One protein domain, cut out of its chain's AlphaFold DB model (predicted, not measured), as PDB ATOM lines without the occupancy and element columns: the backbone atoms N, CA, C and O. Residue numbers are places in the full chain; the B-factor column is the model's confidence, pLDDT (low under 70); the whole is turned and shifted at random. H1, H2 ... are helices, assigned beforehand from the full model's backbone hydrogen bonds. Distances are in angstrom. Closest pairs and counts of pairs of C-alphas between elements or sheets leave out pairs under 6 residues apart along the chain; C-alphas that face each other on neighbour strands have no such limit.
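Overview. This is residues 13 to 139 of the 139 residues of an uncharacterized protein of Firmicutes bacterium CAG:124 (UniProt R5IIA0). One long helix, H5, runs along nearly the whole domain; H2, from the helical hairpin of H1 and H2, packs on it, H3 crosses between H1 and H5, and H4 packs on H3, farthest out. The 127 printed residues hold five named helices, H1 to H5 in order, and no named strand: all helix, compact, radius of gyration of the C-alphas 16.0 A, spans 46 by 35 by 21 A.

Arrangement. H1, residues 20 to 35, touches H2, residues 49 to 64, with residues 31 to 35 alone, at 39 degrees, C-alphas 35 and 53 closest at 4.9 A. The hub, H3, residues 75 to 85, touches H1, C-alphas 79 and 20 closest at 4.0 A; H4, residues 93 to 104, C-alphas 80 and 98 at 6.1 A; and H5, residues 108 to 137, C-alphas 81 and 115 at 6.2 A. In the five helices every O i to N i+4 pair is within hydrogen-bond range.

Along the chain. H1 begins at C-alpha 20 (171.530, 217.348, 155.795); H5, 43.7 A long, ends at C-alpha 137 (146.588, 203.863, 152.951).

Size, cuts and confidence. The printed part has no cut; H1 to H2 is a long link. pLDDT is under 70 at residues 37 to 41, 66 to 70, 87 to 91 and 139.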
ATOM      1  N   GLU A  13     182.040 219.569 160.438       89.50
ATOM      2  CA  GLU A  13     182.116 220.806 161.238       89.50
ATOM      3  C   GLU A  13     181.678 222.053 160.454       89.50
ATOM      4  O   GLU A  13     181.123 222.998 161.022       89.50
ATOM      5  N   ASP A  14     181.912 222.062 159.138       88.88
ATOM      6  CA  ASP A  14     181.486 223.155 158.262       88.88
ATOM      7  C   ASP A  14     179.963 223.175 158.076       88.88
ATOM      8  O   ASP A  14     179.393 224.238 157.813       88.88
ATOM      9  N   ILE A  15     179.316 222.015 158.238       87.75
ATOM     10  CA  ILE A  15     177.873 221.821 158.050       87.75
ATOM     11  C   ILE A  15     177.094 221.535 159.330       87.75
ATOM     12  O   ILE A  15     175.884 221.318 159.292       87.75
ATOM     13  N   ASP A  16     177.779 221.618 160.464       85.56
ATOM     14  CA  ASP A  16     177.192 221.492 161.785       85.56
ATOM     15  C   ASP A  16     176.044 222.502 161.983       85.56
ATOM     16  O   ASP A  16     176.041 223.616 161.442       85.56
ATOM     17  N   GLY A  17     175.034 222.091 162.741       82.31
ATOM     18  CA  GLY A  17     173.774 222.815 162.881       82.31
ATOM     19  C   GLY A  17     172.826 222.691 161.683       82.31
ATOM     20  O   GLY A  17     171.684 223.115 161.815       82.31
ATOM     21  N   GLY A  18     173.250 222.107 160.557       84.88
ATOM     22  CA  GLY A  18     172.372 221.683 159.466       84.88
ATOM     23  C   GLY A  18     171.652 220.359 159.762       84.88
ATOM     24  O   GLY A  18     171.983 219.654 160.712       84.88
ATOM     25  N   ARG A  19     170.663 220.001 158.931       87.25
ATOM     26  CA  ARG A  19     169.943 218.707 159.005       87.25
ATOM     27  C   ARG A  19     170.276 217.747 157.862       87.25
ATOM     28  O   ARG A  19     169.679 216.687 157.756       87.25
ATOM     29  N   GLY A  20     171.231 218.101 157.008       88.62
ATOM     30  CA  GLY A  20     171.530 217.348 155.795       88.62
ATOM     31  C   GLY A  20     172.023 215.927 156.029       88.62
ATOM     32  O   GLY A  20     171.670 215.061 155.244       88.62
ATOM     33  N   GLU A  21     172.791 215.676 157.094       90.00
ATOM     34  CA  GLU A  21     173.205 214.313 157.473       90.00
ATOM     35  C   GLU A  21     171.983 213.437 157.766       90.00
ATOM     36  O   GLU A  21     171.804 212.395 157.146       90.00
ATOM     37  N   LEU A  22     171.078 213.935 158.611       91.12
ATOM     38  CA  LEU A  22     169.833 213.254 158.955       91.12
ATOM     39  C   LEU A  22     168.945 213.011 157.723       91.12
ATOM     40  O   LEU A  22     168.364 211.943 157.590       91.12
ATOM     41  N   ILE A  23     168.869 213.962 156.790       92.06
ATOM     42  CA  ILE A  23     168.091 213.776 155.553       92.06
ATOM     43  C   ILE A  23     168.736 212.727 154.640       92.06
ATOM     44  O   ILE A  23     168.022 211.971 153.986       92.06
ATOM     45  N   ILE A  24     170.070 212.659 154.578       93.38
ATOM     46  CA  ILE A  24     170.757 211.588 153.845       93.38
ATOM     47  C   ILE A  24     170.391 210.237 154.452       93.38
ATOM     48  O   ILE A  24     169.988 209.355 153.701       93.38
ATOM     49  N   GLU A  25     170.454 210.095 155.778       92.94
ATOM     50  CA  GLU A  25     170.063 208.859 156.467       92.94
ATOM     51  C   GLU A  25     168.595 208.487 156.191       92.94
ATOM     52  O   GLU A  25     168.293 207.327 155.916       92.94
ATOM     53  N   GLU A  26     167.679 209.461 156.195       94.31
ATOM     54  CA  GLU A  26     166.264 209.243 155.859       94.31
ATOM     55  C   GLU A  26     166.068 208.755 154.414       94.31
ATOM     56  O   GLU A  26     165.230 207.886 154.159       94.31
ATOM     57  N   ILE A  27     166.827 209.301 153.458       94.00
ATOM     58  CA  ILE A  27     166.769 208.878 152.053       94.00
ATOM     59  C   ILE A  27     167.420 207.502 151.876       94.00
ATOM     60  O   ILE A  27     166.899 206.678 151.131       94.00
ATOM     61  N   GLU A  28     168.527 207.219 152.558       92.06
ATOM     62  CA  GLU A  28     169.185 205.910 152.509       92.06
ATOM     63  C   GLU A  28     168.298 204.808 153.095       92.06
ATOM     64  O   GLU A  28     168.167 203.744 152.486       92.06
ATOM     65  N   ALA A  29     167.621 205.080 154.215       92.75
ATOM     66  CA  ALA A  29     166.619 204.180 154.776       92.75
ATOM     67  C   ALA A  29     165.474 203.945 153.780       92.75
ATOM     68  O   ALA A  29     165.128 202.804 153.490       92.75
ATOM     69  N   PHE A  30     164.955 205.011 153.164       93.38
ATOM     70  CA  PHE A  30     163.927 204.899 152.131       93.38
ATOM     71  C   PHE A  30     164.364 204.041 150.934       93.38
ATOM     72  O   PHE A  30     163.608 203.185 150.477       93.38
ATOM     73  N   VAL A  31     165.586 204.237 150.434       91.12
ATOM     74  CA  VAL A  31     166.140 203.436 149.332       91.12
ATOM     75  C   VAL A  31     166.245 201.965 149.734       91.12
ATOM     76  O   VAL A  31     165.879 201.091 148.949       91.12
ATOM     77  N   SER A  32     166.711 201.686 150.950       89.12
ATOM     78  CA  SER A  32     166.802 200.324 151.478       89.12
ATOM     79  C   SER A  32     165.428 199.657 151.584       89.12
ATOM     80  O   SER A  32     165.268 198.518 151.158       89.12
ATOM     81  N   ASP A  33     164.436 200.364 152.123       88.81
ATOM     82  CA  ASP A  33     163.132 199.786 152.460       88.81
ATOM     83  C   ASP A  33     162.222 199.613 151.230       88.81
ATOM     84  O   ASP A  33     161.446 198.654 151.148       88.81
ATOM     85  N   TYR A  34     162.324 200.521 150.253       86.94
ATOM     86  CA  TYR A  34     161.377 200.596 149.136       86.94
ATOM     87  C   TYR A  34     161.992 200.360 147.754       86.94
ATOM     88  O   TYR A  34     161.294 199.868 146.866       86.94
ATOM     89  N   CYS A  35     163.274 200.677 147.537       83.19
ATOM     90  CA  CYS A  35     163.890 200.583 146.206       83.19
ATOM     91  C   CYS A  35     164.626 199.260 145.948       83.19
ATOM     92  O   CYS A  35     164.811 198.895 144.788       83.19
ATOM     93  N   TYR A  36     165.033 198.535 146.995       72.50
ATOM     94  CA  TYR A  36     165.682 197.221 146.893       72.50
ATOM     95  C   TYR A  36     164.825 196.135 147.544       72.50
ATOM     96  O   TYR A  36     165.148 195.621 148.610       72.50
ATOM     97  N   GLN A  37     163.722 195.777 146.891       67.75
ATOM     98  CA  GLN A  37     162.859 194.696 147.358       67.75
ATOM     99  C   GLN A  37     163.133 193.399 146.591       67.75
ATOM    100  O   GLN A  37     163.232 193.402 145.364       67.75
ATOM    101  N   ASP A  38     163.258 192.287 147.324       68.44
ATOM    102  CA  ASP A  38     163.484 190.947 146.754       68.44
ATOM    103  C   ASP A  38     162.307 190.481 145.879       68.44
ATOM    104  O   ASP A  38     162.492 189.754 144.901       68.44
ATOM    105  N   GLU A  39     161.093 190.919 146.217       67.62
ATOM    106  CA  GLU A  39     159.877 190.702 145.438       67.62
ATOM    107  C   GLU A  39     159.314 192.057 144.981       67.62
ATOM    108  O   GLU A  39     159.329 193.006 145.767       67.62
ATOM    109  N   PRO A  40     158.808 192.185 143.739       64.50
ATOM    110  CA  PRO A  40     158.185 193.425 143.290       64.50
ATOM    111  C   PRO A  40     157.005 193.791 144.197       64.50
ATOM    112  O   PRO A  40     156.025 193.045 144.253       64.50
ATOM    113  N   ALA A  41     157.075 194.934 144.888       69.00
ATOM    114  CA  ALA A  41     155.923 195.440 145.622       69.00
ATOM    115  C   ALA A  41     154.756 195.721 144.674       69.00
ATOM    116  O   ALA A  41     154.895 196.401 143.654       69.00
ATOM    117  N   ASP A  42     153.585 195.227 145.063       72.00
ATOM    118  CA  ASP A  42     152.320 195.612 144.461       72.00
ATOM    119  C   ASP A  42     151.856 196.930 145.091       72.00
ATOM    120  O   ASP A  42     151.464 196.968 146.265       72.00
ATOM    121  N   TYR A  43     151.947 198.016 144.327       74.50
ATOM    122  CA  TYR A  43     151.466 199.346 144.709       74.50
ATOM    123  C   TYR A  43     150.063 199.645 144.148       74.50
ATOM    124  O   TYR A  43     149.660 200.803 144.065       74.50
ATOM    125  N   GLY A  44     149.298 198.610 143.781       72.44
ATOM    126  CA  GLY A  44     147.930 198.756 143.298       72.44
ATOM    127  C   GLY A  44     147.870 199.413 141.919       72.44
ATOM    128  O   GLY A  44     148.505 198.950 140.972       72.44
ATOM    129  N   ASP A  45     147.090 200.491 141.798       71.19
ATOM    130  CA  ASP A  45     146.850 201.184 140.524       71.19
ATOM    131  C   ASP A  45     148.074 201.974 140.014       71.19
ATOM    132  O   ASP A  45     148.126 202.354 138.841       71.19
ATOM    133  N   ASP A  46     149.087 202.193 140.860       75.25
ATOM    134  CA  ASP A  46     150.325 202.879 140.488       75.25
ATOM    135  C   ASP A  46     151.384 201.903 139.947       75.25
ATOM    136  O   ASP A  46     152.404 201.601 140.573       75.25
ATOM    137  N   GLY A  47     151.133 201.400 138.736       71.94
ATOM    138  CA  GLY A  47     152.024 200.457 138.053       71.94
ATOM    139  C   GLY A  47     153.388 201.031 137.641       71.94
ATOM    140  O   GLY A  47     154.261 200.272 137.216       71.94
ATOM    141  N   GLU A  48     153.593 202.350 137.745       83.56
ATOM    142  CA  GLU A  48     154.867 203.007 137.416       83.56
ATOM    143  C   GLU A  48     155.780 203.169 138.642       83.56
ATOM    144  O   GLU A  48     157.004 203.188 138.480       83.56
ATOM    145  N   LEU A  49     155.218 203.204 139.858       86.75
ATOM    146  CA  LEU A  49     155.957 203.451 141.102       86.75
ATOM    147  C   LEU A  49     157.119 202.476 141.316       86.75
ATOM    148  O   LEU A  49     158.220 202.902 141.657       86.75
ATOM    149  N   ALA A  50     156.925 201.185 141.043       83.69
ATOM    150  CA  ALA A  50     157.990 200.191 141.191       83.69
ATOM    151  C   ALA A  50     159.210 200.496 140.297       83.69
ATOM    152  O   ALA A  50     160.350 200.395 140.747       83.69
ATOM    153  N   ASN A  51     158.986 200.920 139.048       86.81
ATOM    154  CA  ASN A  51     160.079 201.290 138.143       86.81
ATOM    155  C   ASN A  51     160.742 202.602 138.572       86.81
ATOM    156  O   ASN A  51     161.964 202.727 138.515       86.81
ATOM    157  N   GLU A  52     159.952 203.582 139.012       91.12
ATOM    158  CA  GLU A  52     160.495 204.852 139.486       91.12
ATOM    159  C   GLU A  52     161.356 204.702 140.740       91.12
ATOM    160  O   GLU A  52     162.378 205.374 140.837       91.12
ATOM    161  N   LEU A  53     161.000 203.801 141.659       91.06
ATOM    162  CA  LEU A  53     161.814 203.508 142.840       91.06
ATOM    163  C   LEU A  53     163.193 202.956 142.451       91.06
ATOM    164  O   LEU A  53     164.197 203.382 143.022       91.06
ATOM    165  N   VAL A  54     163.260 202.083 141.442       88.69
ATOM    166  CA  VAL A  54     164.536 201.581 140.901       88.69
ATOM    167  C   VAL A  54     165.337 202.706 140.240       88.69
ATOM    168  O   VAL A  54     166.530 202.857 140.489       88.69
ATOM    169  N   PHE A  55     164.701 203.546 139.418       90.88
ATOM    170  CA  PHE A  55     165.415 204.662 138.790       90.88
ATOM    171  C   PHE A  55     165.896 205.701 139.802       90.88
ATOM    172  O   PHE A  55     166.958 206.301 139.613       90.88
ATOM    173  N   PHE A  56     165.139 205.905 140.879       93.62
ATOM    174  CA  PHE A  56     165.532 206.781 141.966       93.62
ATOM    175  C   PHE A  56     166.776 206.256 142.688       93.62
ATOM    176  O   PHE A  56     167.714 207.032 142.875       93.62
ATOM    177  N   SER A  57     166.840 204.963 143.035       90.44
ATOM    178  CA  SER A  57     168.022 204.402 143.709       90.44
ATOM    179  C   SER A  57     169.275 204.502 142.842       90.44
ATOM    180  O   SER A  57     170.304 204.983 143.316       90.44
ATOM    181  N   GLU A  58     169.184 204.188 141.547       89.44
ATOM    182  CA  GLU A  58     170.304 204.365 140.614       89.44
ATOM    183  C   GLU A  58     170.767 205.826 140.519       89.44
ATOM    184  O   GLU A  58     171.960 206.118 140.377       89.44
ATOM    185  N   ALA A  59     169.827 206.773 140.537       91.81
ATOM    186  CA  ALA A  59     170.144 208.191 140.472       91.81
ATOM    187  C   ALA A  59     170.757 208.700 141.789       91.81
ATOM    188  O   ALA A  59     171.694 209.503 141.749       91.81
ATOM    189  N   TRP A  60     170.291 208.198 142.935       91.31
ATOM    190  CA  TRP A  60     170.871 208.474 144.249       91.31
ATOM    191  C   TRP A  60     172.296 207.919 144.369       91.31
ATOM    192  O   TRP A  60     173.201 208.636 144.797       91.31
ATOM    193  N   GLU A  61     172.542 206.697 143.886       88.06
ATOM    194  CA  GLU A  61     173.889 206.120 143.812       88.06
ATOM    195  C   GLU A  61     174.818 206.924 142.893       88.06
ATOM    196  O   GLU A  61     175.991 207.112 143.210       88.06
ATOM    197  N   LYS A  62     174.328 207.467 141.772       88.19
ATOM    198  CA  LYS A  62     175.138 208.358 140.914       88.19
ATOM    199  C   LYS A  62     175.466 209.690 141.590       88.19
ATOM    200  O   LYS A  62     176.524 210.267 141.323       88.19
ATOM    201  N   LEU A  63     174.575 210.189 142.447       88.00
ATOM    202  CA  LEU A  63     174.820 211.401 143.220       88.00
ATOM    203  C   LEU A  63     175.883 211.156 144.301       88.00
ATOM    204  O   LEU A  63     176.891 211.856 144.297       88.00
ATOM    205  N   ASN A  64     175.660 210.168 145.176       77.25
ATOM    206  CA  ASN A  64     176.402 209.975 146.431       77.25
ATOM    207  C   ASN A  64     177.378 208.785 146.451       77.25
ATOM    208  O   ASN A  64     178.122 208.632 147.420       77.25
ATOM    209  N   GLY A  65     177.402 207.953 145.411       70.19
ATOM    210  CA  GLY A  65     178.173 206.710 145.357       70.19
ATOM    211  C   GLY A  65     179.678 206.896 145.135       70.19
ATOM    212  O   GLY A  65     180.313 207.827 145.634       70.19
ATOM    213  N   TRP A  66     180.295 205.961 144.414       64.38
ATOM    214  CA  TRP A  66     181.754 205.883 144.297       64.38
ATOM    215  C   TRP A  66     182.299 206.658 143.087       64.38
ATOM    216  O   TRP A  66     181.750 206.575 141.987       64.38
ATOM    217  N   ASP A  67     183.446 207.326 143.258       62.19
ATOM    218  CA  ASP A  67     184.140 208.113 142.218       62.19
ATOM    219  C   ASP A  67     184.278 207.426 140.838       62.19
ATOM    220  O   ASP A  67     184.093 208.111 139.827       62.19
ATOM    221  N   PRO A  68     184.539 206.103 140.725       60.19
ATOM    222  CA  PRO A  68     184.653 205.432 139.426       60.19
ATOM    223  C   PRO A  68     183.377 205.468 138.570       60.19
ATOM    224  O   PRO A  68     183.463 205.251 137.363       60.19
ATOM    225  N   TYR A  69     182.212 205.744 139.165       57.97
ATOM    226  CA  TYR A  69     180.912 205.763 138.485       57.97
ATOM    227  C   TYR A  69     180.465 207.163 138.044       57.97
ATOM    228  O   TYR A  69     179.338 207.333 137.585       57.97
ATOM    229  N   GLY A  70     181.347 208.164 138.132       66.44
ATOM    230  CA  GLY A  70     181.016 209.539 137.752       66.44
ATOM    231  C   GLY A  70     180.213 210.269 138.827       66.44
ATOM    232  O   GLY A  70     179.244 210.955 138.502       66.44
ATOM    233  N   LYS A  71     180.632 210.107 140.089       81.88
ATOM    234  CA  LYS A  71     180.069 210.780 141.264       81.88
ATOM    235  C   LYS A  71     179.892 212.281 141.011       81.88
ATOM    236  O   LYS A  71     180.830 212.956 140.584       81.88
ATOM    237  N   ILE A  72     178.688 212.790 141.263       86.12
ATOM    238  CA  ILE A  72     178.337 214.195 140.995       86.12
ATOM    239  C   ILE A  72     178.736 215.103 142.160       86.12
ATOM    240  O   ILE A  72     179.211 216.216 141.930       86.12
ATOM    241  N   ALA A  73     178.529 214.641 143.391       88.44
ATOM    242  CA  ALA A  73     178.779 215.394 144.613       88.44
ATOM    243  C   ALA A  73     179.354 214.460 145.674       88.44
ATOM    244  O   ALA A  73     178.975 213.294 145.726       88.44
ATOM    245  N   ASP A  74     180.246 214.942 146.536       88.88
ATOM    246  CA  ASP A  74     180.573 214.187 147.747       88.88
ATOM    247  C   ASP A  74     179.437 214.262 148.787       88.88
ATOM    248  O   ASP A  74     178.549 215.111 148.712       88.88
ATOM    249  N   THR A  75     179.458 213.358 149.770       90.50
ATOM    250  CA  THR A  75     178.417 213.270 150.805       90.50
ATOM    251  C   THR A  75     178.276 214.577 151.589       90.50
ATOM    252  O   THR A  75     177.162 214.960 151.939       90.50
ATOM    253  N   PHE A  76     179.373 215.306 151.817       92.94
ATOM    254  CA  PHE A  76     179.350 216.579 152.539       92.94
ATOM    255  C   PHE A  76     178.702 217.686 151.707       92.94
ATOM    256  O   PHE A  76     177.941 218.490 152.237       92.94
ATOM    257  N   GLN A  77     178.967 217.723 150.402       94.00
ATOM    258  CA  GLN A  77     178.328 218.643 149.464       94.00
ATOM    259  C   GLN A  77     176.829 218.359 149.358       94.00
ATOM    260  O   GLN A  77     176.027 219.294 149.405       94.00
ATOM    261  N   THR A  78     176.435 217.087 149.278       94.19
ATOM    262  CA  THR A  78     175.022 216.695 149.299       94.19
ATOM    263  C   THR A  78     174.355 217.105 150.610       94.19
ATOM    264  O   THR A  78     173.314 217.762 150.582       94.19
ATOM    265  N   ALA A  79     174.981 216.823 151.756       93.38
ATOM    266  CA  ALA A  79     174.469 217.209 153.070       93.38
ATOM    267  C   ALA A  79     174.369 218.735 153.228       93.38
ATOM    268  O   ALA A  79     173.382 219.246 153.758       93.38
ATOM    269  N   ALA A  80     175.353 219.488 152.734       93.62
ATOM    270  CA  ALA A  80     175.322 220.948 152.735       93.62
ATOM    271  C   ALA A  80     174.107 221.471 151.962       93.62
ATOM    272  O   ALA A  80     173.351 222.291 152.479       93.62
ATOM    273  N   VAL A  81     173.886 220.971 150.742       94.50
ATOM    274  CA  VAL A  81     172.752 221.399 149.915       94.50
ATOM    275  C   VAL A  81     171.420 221.000 150.549       94.50
ATOM    276  O   VAL A  81     170.529 221.841 150.632       94.50
ATOM    277  N   LEU A  82     171.280 219.771 151.051       93.50
ATOM    278  CA  LEU A  82     170.060 219.330 151.739       93.50
ATOM    279  C   LEU A  82     169.775 220.162 152.994       93.50
ATOM    280  O   LEU A  82     168.633 220.548 153.220       93.50
ATOM    281  N   SER A  83     170.811 220.525 153.758       91.06
ATOM    282  CA  SER A  83     170.672 221.427 154.912       91.06
ATOM    283  C   SER A  83     170.139 222.802 154.512       91.06
ATOM    284  O   SER A  83     169.370 223.400 155.260       91.06
ATOM    285  N   LEU A  84     170.540 223.311 153.342       90.62
ATOM    286  CA  LEU A  84     170.042 224.581 152.809       90.62
ATOM    287  C   LEU A  84     168.611 224.464 152.251       90.62
ATOM    288  O   LEU A  84     167.879 225.451 152.280       90.62
ATOM    289  N   ILE A  85     168.208 223.287 151.759       89.44
ATOM    290  CA  ILE A  85     166.853 223.023 151.245       89.44
ATOM    291  C   ILE A  85     165.837 222.857 152.384       89.44
ATOM    292  O   ILE A  85     164.757 223.436 152.304       89.44
ATOM    293  N   ASP A  86     166.177 222.133 153.455       76.50
ATOM    294  CA  ASP A  86     165.276 221.826 154.588       76.50
ATOM    295  C   ASP A  86     164.979 223.031 155.508       76.50
ATOM    296  O   ASP A  86     164.426 222.896 156.596       76.50
ATOM    297  N   GLY A  87     165.305 224.249 155.062       60.44
ATOM    298  CA  GLY A  87     164.550 225.472 155.357       60.44
ATOM    299  C   GLY A  87     164.518 225.997 156.797       60.44
ATOM    300  O   GLY A  87     164.074 227.125 157.008       60.44
ATOM    301  N   ALA A  88     165.022 225.283 157.802       55.50
ATOM    302  CA  ALA A  88     164.907 225.700 159.204       55.50
ATOM    303  C   ALA A  88     165.820 226.888 159.598       55.50
ATOM    304  O   ALA A  88     165.980 227.178 160.783       55.50
ATOM    305  N   PHE A  89     166.426 227.594 158.633       59.00
ATOM    306  CA  PHE A  89     167.617 228.414 158.868       59.00
ATOM    307  C   PHE A  89     167.601 229.831 158.290       59.00
ATOM    308  O   PHE A  89     168.664 230.447 158.246       59.00
ATOM    309  N   HIS A  90     166.450 230.372 157.876       55.12
ATOM    310  CA  HIS A  90     166.384 231.680 157.200       55.12
ATOM    311  C   HIS A  90     167.075 232.846 157.949       55.12
ATOM    312  O   HIS A  90     167.492 233.791 157.288       55.12
ATOM    313  N   ASP A  91     167.280 232.736 159.272       61.94
ATOM    314  CA  ASP A  91     168.016 233.703 160.107       61.94
ATOM    315  C   ASP A  91     169.202 233.085 160.897       61.94
ATOM    316  O   ASP A  91     169.631 233.629 161.918       61.94
ATOM    317  N   SER A  92     169.726 231.915 160.498       73.75
ATOM    318  CA  SER A  92     170.761 231.209 161.274       73.75
ATOM    319  C   SER A  92     172.185 231.442 160.751       73.75
ATOM    320  O   SER A  92     172.464 231.284 159.563       73.75
ATOM    321  N   MET A  93     173.129 231.672 161.671       84.25
ATOM    322  CA  MET A  93     174.570 231.702 161.367       84.25
ATOM    323  C   MET A  93     175.084 230.384 160.756       84.25
ATOM    324  O   MET A  93     176.115 230.378 160.085       84.25
ATOM    325  N   ALA A  94     174.386 229.265 160.987       86.56
ATOM    326  CA  ALA A  94     174.742 227.972 160.415       86.56
ATOM    327  C   ALA A  94     174.494 227.937 158.899       86.56
ATOM    328  O   ALA A  94     175.363 227.477 158.165       86.56
ATOM    329  N   ALA A  95     173.376 228.490 158.415       87.75
ATOM    330  CA  ALA A  95     173.096 228.567 156.976       87.75
ATOM    331  C   ALA A  95     174.111 229.441 156.237       87.75
ATOM    332  O   ALA A  95     174.608 229.031 155.188       87.75
ATOM    333  N   ASP A  96     174.470 230.595 156.802       89.31
ATOM    334  CA  ASP A  96     175.497 231.463 156.219       89.31
ATOM    335  C   ASP A  96     176.845 230.739 156.126       89.31
ATOM    336  O   ASP A  96     177.484 230.744 155.072       89.31
ATOM    337  N   ARG A  97     177.246 230.046 157.201       90.38
ATOM    338  CA  ARG A  97     178.471 229.237 157.233       90.38
ATOM    339  C   ARG A  97     178.440 228.119 156.189       90.38
ATOM    340  O   ARG A  97     179.396 227.990 155.426       90.38
ATOM    341  N   ILE A  98     177.357 227.341 156.138       92.12
ATOM    342  CA  ILE A  98     177.179 226.240 155.181       92.12
ATOM    343  C   ILE A  98     177.261 226.772 153.755       92.12
ATOM    344  O   ILE A  98     178.017 226.243 152.944       92.12
ATOM    345  N   SER A  99     176.531 227.847 153.451       91.81
ATOM    346  CA  SER A  99     176.538 228.476 152.133       91.81
ATOM    347  C   SER A  99     177.936 228.972 151.761       91.81
ATOM    348  O   SER A  99     178.421 228.692 150.665       91.81
ATOM    349  N   GLU A 100     178.625 229.675 152.664       92.75
ATOM    350  CA  GLU A 100     179.985 230.154 152.417       92.75
ATOM    351  C   GLU A 100     180.935 228.989 152.112       92.75
ATOM    352  O   GLU A 100     181.660 229.017 151.113       92.75
ATOM    353  N   LYS A 101     180.911 227.944 152.938       94.12
ATOM    354  CA  LYS A 101     181.792 226.784 152.796       94.12
ATOM    355  C   LYS A 101     181.484 225.982 151.536       94.12
ATOM    356  O   LYS A 101     182.405 225.655 150.788       94.12
ATOM    357  N   LEU A 102     180.209 225.777 151.225       93.88
ATOM    358  CA  LEU A 102     179.767 225.122 149.998       93.88
ATOM    359  C   LEU A 102     180.201 225.902 148.742       93.88
ATOM    360  O   LEU A 102     180.650 225.311 147.763       93.88
ATOM    361  N   THR A 103     180.160 227.240 148.753       93.50
ATOM    362  CA  THR A 103     180.636 228.023 147.591       93.50
ATOM    363  C   THR A 103     182.138 227.898 147.335       93.50
ATOM    364  O   THR A 103     182.590 228.126 146.211       93.50
ATOM    365  N   LYS A 104     182.914 227.527 148.359       93.69
ATOM    366  CA  LYS A 104     184.361 227.292 148.262       93.69
ATOM    367  C   LYS A 104     184.697 225.849 147.892       93.69
ATOM    368  O   LYS A 104     185.824 225.592 147.468       93.69
ATOM    369  N   SER A 105     183.743 224.922 147.990       92.75
ATOM    370  CA  SER A 105     183.999 223.489 147.825       92.75
ATOM    371  C   SER A 105     183.959 222.971 146.399       92.75
ATOM    372  O   SER A 105     184.309 221.818 146.155       92.75
ATOM    373  N   ALA A 106     183.553 223.802 145.444       91.38
ATOM    374  CA  ALA A 106     183.465 223.427 144.041       91.38
ATOM    375  C   ALA A 106     183.667 224.642 143.131       91.38
ATOM    376  O   ALA A 106     183.564 225.798 143.546       91.38
ATOM    377  N   THR A 107     183.953 224.387 141.854       91.19
ATOM    378  CA  THR A 107     183.902 225.451 140.846       91.19
ATOM    379  C   THR A 107     182.453 225.909 140.654       91.19
ATOM    380  O   THR A 107     181.527 225.137 140.878       91.19
ATOM    381  N   LYS A 108     182.218 227.150 140.198       89.38
ATOM    382  CA  LYS A 108     180.841 227.643 139.976       89.38
ATOM    383  C   LYS A 108     179.999 226.721 139.071       89.38
ATOM    384  O   LYS A 108     178.857 226.460 139.437       89.38
ATOM    385  N   PRO A 109     180.508 226.221 137.922       90.88
ATOM    386  CA  PRO A 109     179.754 225.275 137.099       90.88
ATOM    387  C   PRO A 109     179.412 223.971 137.824       90.88
ATOM    388  O   PRO A 109     178.294 223.481 137.683       90.88
ATOM    389  N   ASP A 110     180.347 223.422 138.601       91.19
ATOM    390  CA  ASP A 110     180.120 222.166 139.321       91.19
ATOM    391  C   ASP A 110     179.153 222.368 140.486       91.19
ATOM    392  O   ASP A 110     178.246 221.566 140.665       91.19
ATOM    393  N   LEU A 111     179.250 223.495 141.194       93.25
ATOM    394  CA  LEU A 111     178.316 223.856 142.254       93.25
ATOM    395  C   LEU A 111     176.870 223.937 141.743       93.25
ATOM    396  O   LEU A 111     175.963 223.417 142.384       93.25
ATOM    397  N   VAL A 112     176.647 224.537 140.567       94.44
ATOM    398  CA  VAL A 112     175.312 224.575 139.945       94.44
ATOM    399  C   VAL A 112     174.806 223.165 139.645       94.44
ATOM    400  O   VAL A 112     173.643 222.873 139.919       94.44
ATOM    401  N   LYS A 113     175.662 222.279 139.117       93.81
ATOM    402  CA  LYS A 113     175.289 220.879 138.860       93.81
ATOM    403  C   LYS A 113     174.924 220.161 140.155       93.81
ATOM    404  O   LYS A 113     173.849 219.579 140.218       93.81
ATOM    405  N   ILE A 114     175.775 220.251 141.176       94.12
ATOM    406  CA  ILE A 114     175.560 219.639 142.492       94.12
ATOM    407  C   ILE A 114     174.211 220.089 143.058       94.12
ATOM    408  O   ILE A 114     173.348 219.250 143.300       94.12
ATOM    409  N   ILE A 115     173.981 221.403 143.171       94.56
ATOM    410  CA  ILE A 115     172.729 221.951 143.717       94.56
ATOM    411  C   ILE A 115     171.520 221.457 142.919       94.56
ATOM    412  O   ILE A 115     170.524 221.041 143.505       94.56
ATOM    413  N   THR A 116     171.610 221.468 141.587       95.25
ATOM    414  CA  THR A 116     170.505 221.040 140.716       95.25
ATOM    415  C   THR A 116     170.181 219.560 140.910       95.25
ATOM    416  O   THR A 116     169.008 219.208 141.034       95.25
ATOM    417  N   HIS A 117     171.195 218.692 140.956       95.12
ATOM    418  CA  HIS A 117     170.997 217.251 141.110       95.12
ATOM    419  C   HIS A 117     170.467 216.889 142.497       95.12
ATOM    420  O   HIS A 117     169.501 216.134 142.582       95.12
ATOM    421  N   VAL A 118     171.032 217.472 143.560       95.12
ATOM    422  CA  VAL A 118     170.555 217.252 144.934       95.12
ATOM    423  C   VAL A 118     169.112 217.734 145.086       95.12
ATOM    424  O   VAL A 118     168.272 216.982 145.568       95.12
ATOM    425  N   ALA A 119     168.788 218.948 144.626       94.69
ATOM    426  CA  ALA A 119     167.432 219.483 144.736       94.69
ATOM    427  C   ALA A 119     166.413 218.658 143.935       94.69
ATOM    428  O   ALA A 119     165.328 218.369 144.434       94.69
ATOM    429  N   SER A 120     166.765 218.243 142.714       95.19
ATOM    430  CA  SER A 120     165.879 217.420 141.880       95.19
ATOM    431  C   SER A 120     165.616 216.055 142.518       95.19
ATOM    432  O   SER A 120     164.468 215.617 142.559       95.19
ATOM    433  N   LEU A 121     166.656 215.405 143.053       95.25
ATOM    434  CA  LEU A 121     166.516 214.122 143.742       95.25
ATOM    435  C   LEU A 121     165.726 214.254 145.038       95.25
ATOM    436  O   LEU A 121     164.862 213.425 145.292       95.25
ATOM    437  N   TYR A 122     165.947 215.311 145.817       95.12
ATOM    438  CA  TYR A 122     165.164 215.553 147.025       95.12
ATOM    439  C   TYR A 122     163.672 215.743 146.713       95.12
ATOM    440  O   TYR A 122     162.823 215.127 147.350       95.12
ATOM    441  N   CYS A 123     163.330 216.518 145.679       95.50
ATOM    442  CA  CYS A 123     161.939 216.652 145.235       95.50
ATOM    443  C   CYS A 123     161.340 215.313 144.775       95.50
ATOM    444  O   CYS A 123     160.181 215.026 145.077       95.50
ATOM    445  N   TRP A 124     162.115 214.492 144.057       96.00
ATOM    446  CA  TRP A 124     161.660 213.172 143.612       96.00
ATOM    447  C   TRP A 124     161.422 212.233 144.797       96.00
ATOM    448  O   TRP A 124     160.360 211.623 144.875       96.00
ATOM    449  N   TYR A 125     162.340 212.210 145.766       95.44
ATOM    450  CA  TYR A 125     162.189 211.488 147.029       95.44
ATOM    451  C   TYR A 125     160.877 211.844 147.738       95.44
ATOM    452  O   TYR A 125     160.087 210.954 148.049       95.44
ATOM    453  N   ILE A 126     160.597 213.140 147.932       95.31
ATOM    454  CA  ILE A 126     159.355 213.595 148.578       95.31
ATOM    455  C   ILE A 126     158.120 213.118 147.800       95.31
ATOM    456  O   ILE A 126     157.147 212.668 148.403       95.31
ATOM    457  N   SER A 127     158.163 213.171 146.466       95.31
ATOM    458  CA  SER A 127     157.063 212.687 145.626       95.31
ATOM    459  C   SER A 127     156.851 211.176 145.734       95.31
ATOM    460  O   SER A 127     155.703 210.734 145.765       95.31
ATOM    461  N   LEU A 128     157.924 210.382 145.760       94.56
ATOM    462  CA  LEU A 128     157.841 208.923 145.864       94.56
ATOM    463  C   LEU A 128     157.331 208.501 147.238       94.56
ATOM    464  O   LEU A 128     156.438 207.662 147.326       94.56
ATOM    465  N   LYS A 129     157.834 209.141 148.296       94.19
ATOM    466  CA  LYS A 129     157.370 208.921 149.666       94.19
ATOM    467  C   LYS A 129     155.865 209.157 149.797       94.19
ATOM    468  O   LYS A 129     155.164 208.296 150.311       94.19
ATOM    469  N   ALA A 130     155.353 210.266 149.260       93.12
ATOM    470  CA  ALA A 130     153.920 210.563 149.296       93.12
ATOM    471  C   ALA A 130     153.068 209.522 148.538       93.12
ATOM    472  O   ALA A 130     151.983 209.166 148.994       93.12
ATOM    473  N   ARG A 131     153.554 209.014 147.396       91.94
ATOM    474  CA  ARG A 131     152.865 207.966 146.620       91.94
ATOM    475  C   ARG A 131     152.834 206.631 147.356       91.94
ATOM    476  O   ARG A 131     151.802 205.970 147.353       91.94
ATOM    477  N   ILE A 132     153.931 206.263 148.019       90.19
ATOM    478  CA  ILE A 132     153.990 205.073 148.875       90.19
ATOM    479  C   ILE A 132     152.997 205.199 150.030       90.19
ATOM    480  O   ILE A 132     152.182 204.302 150.218       90.19
ATOM    481  N   GLU A 133     153.005 206.325 150.751       90.31
ATOM    482  CA  GLU A 133     152.070 206.573 151.858       90.31
ATOM    483  C   GLU A 133     150.604 206.472 151.396       90.31
ATOM    484  O   GLU A 133     149.762 205.917 152.103       90.31
ATOM    485  N   GLN A 134     150.294 206.965 150.192       88.31
ATOM    486  CA  GLN A 134     148.964 206.832 149.602       88.31
ATOM    487  C   GLN A 134     148.624 205.373 149.259       88.31
ATOM    488  O   GLN A 134     147.556 204.895 149.640       88.31
ATOM    489  N   ALA A 135     149.524 204.653 148.586       85.56
ATOM    490  CA  ALA A 135     149.316 203.253 148.216       85.56
ATOM    491  C   ALA A 135     149.180 202.335 149.445       85.56
ATOM    492  O   ALA A 135     148.431 201.363 149.417       85.56
ATOM    493  N   GLU A 136     149.883 202.638 150.539       84.19
ATOM    494  CA  GLU A 136     149.738 201.939 151.817       84.19
ATOM    495  C   GLU A 136     148.400 202.247 152.506       84.19
ATOM    496  O   GLU A 136     147.826 201.359 153.128       84.19
ATOM    497  N   ALA A 137     147.879 203.472 152.379       83.94
ATOM    498  CA  ALA A 137     146.588 203.863 152.951       83.94
ATOM    499  C   ALA A 137     145.371 203.304 152.188       83.94
ATOM    500  O   ALA A 137     144.280 203.220 152.754       83.94
ATOM    501  N   GLU A 138     145.541 202.960 150.909       77.50
ATOM    502  CA  GLU A 138     144.495 202.397 150.041       77.50
ATOM    503  C   GLU A 138     144.378 200.856 150.130       77.50
ATOM    504  O   GLU A 138     143.430 200.289 149.579       77.50
ATOM    505  N   LYS A 139     145.298 200.185 150.842       66.56
ATOM    506  CA  LYS A 139     145.291 198.733 151.121       66.56
ATOM    507  C   LYS A 139     144.445 198.360 152.342       66.56
ATOM    508  O   LYS A 139     143.804 197.283 152.285       66.56
TER     509      LYS A 139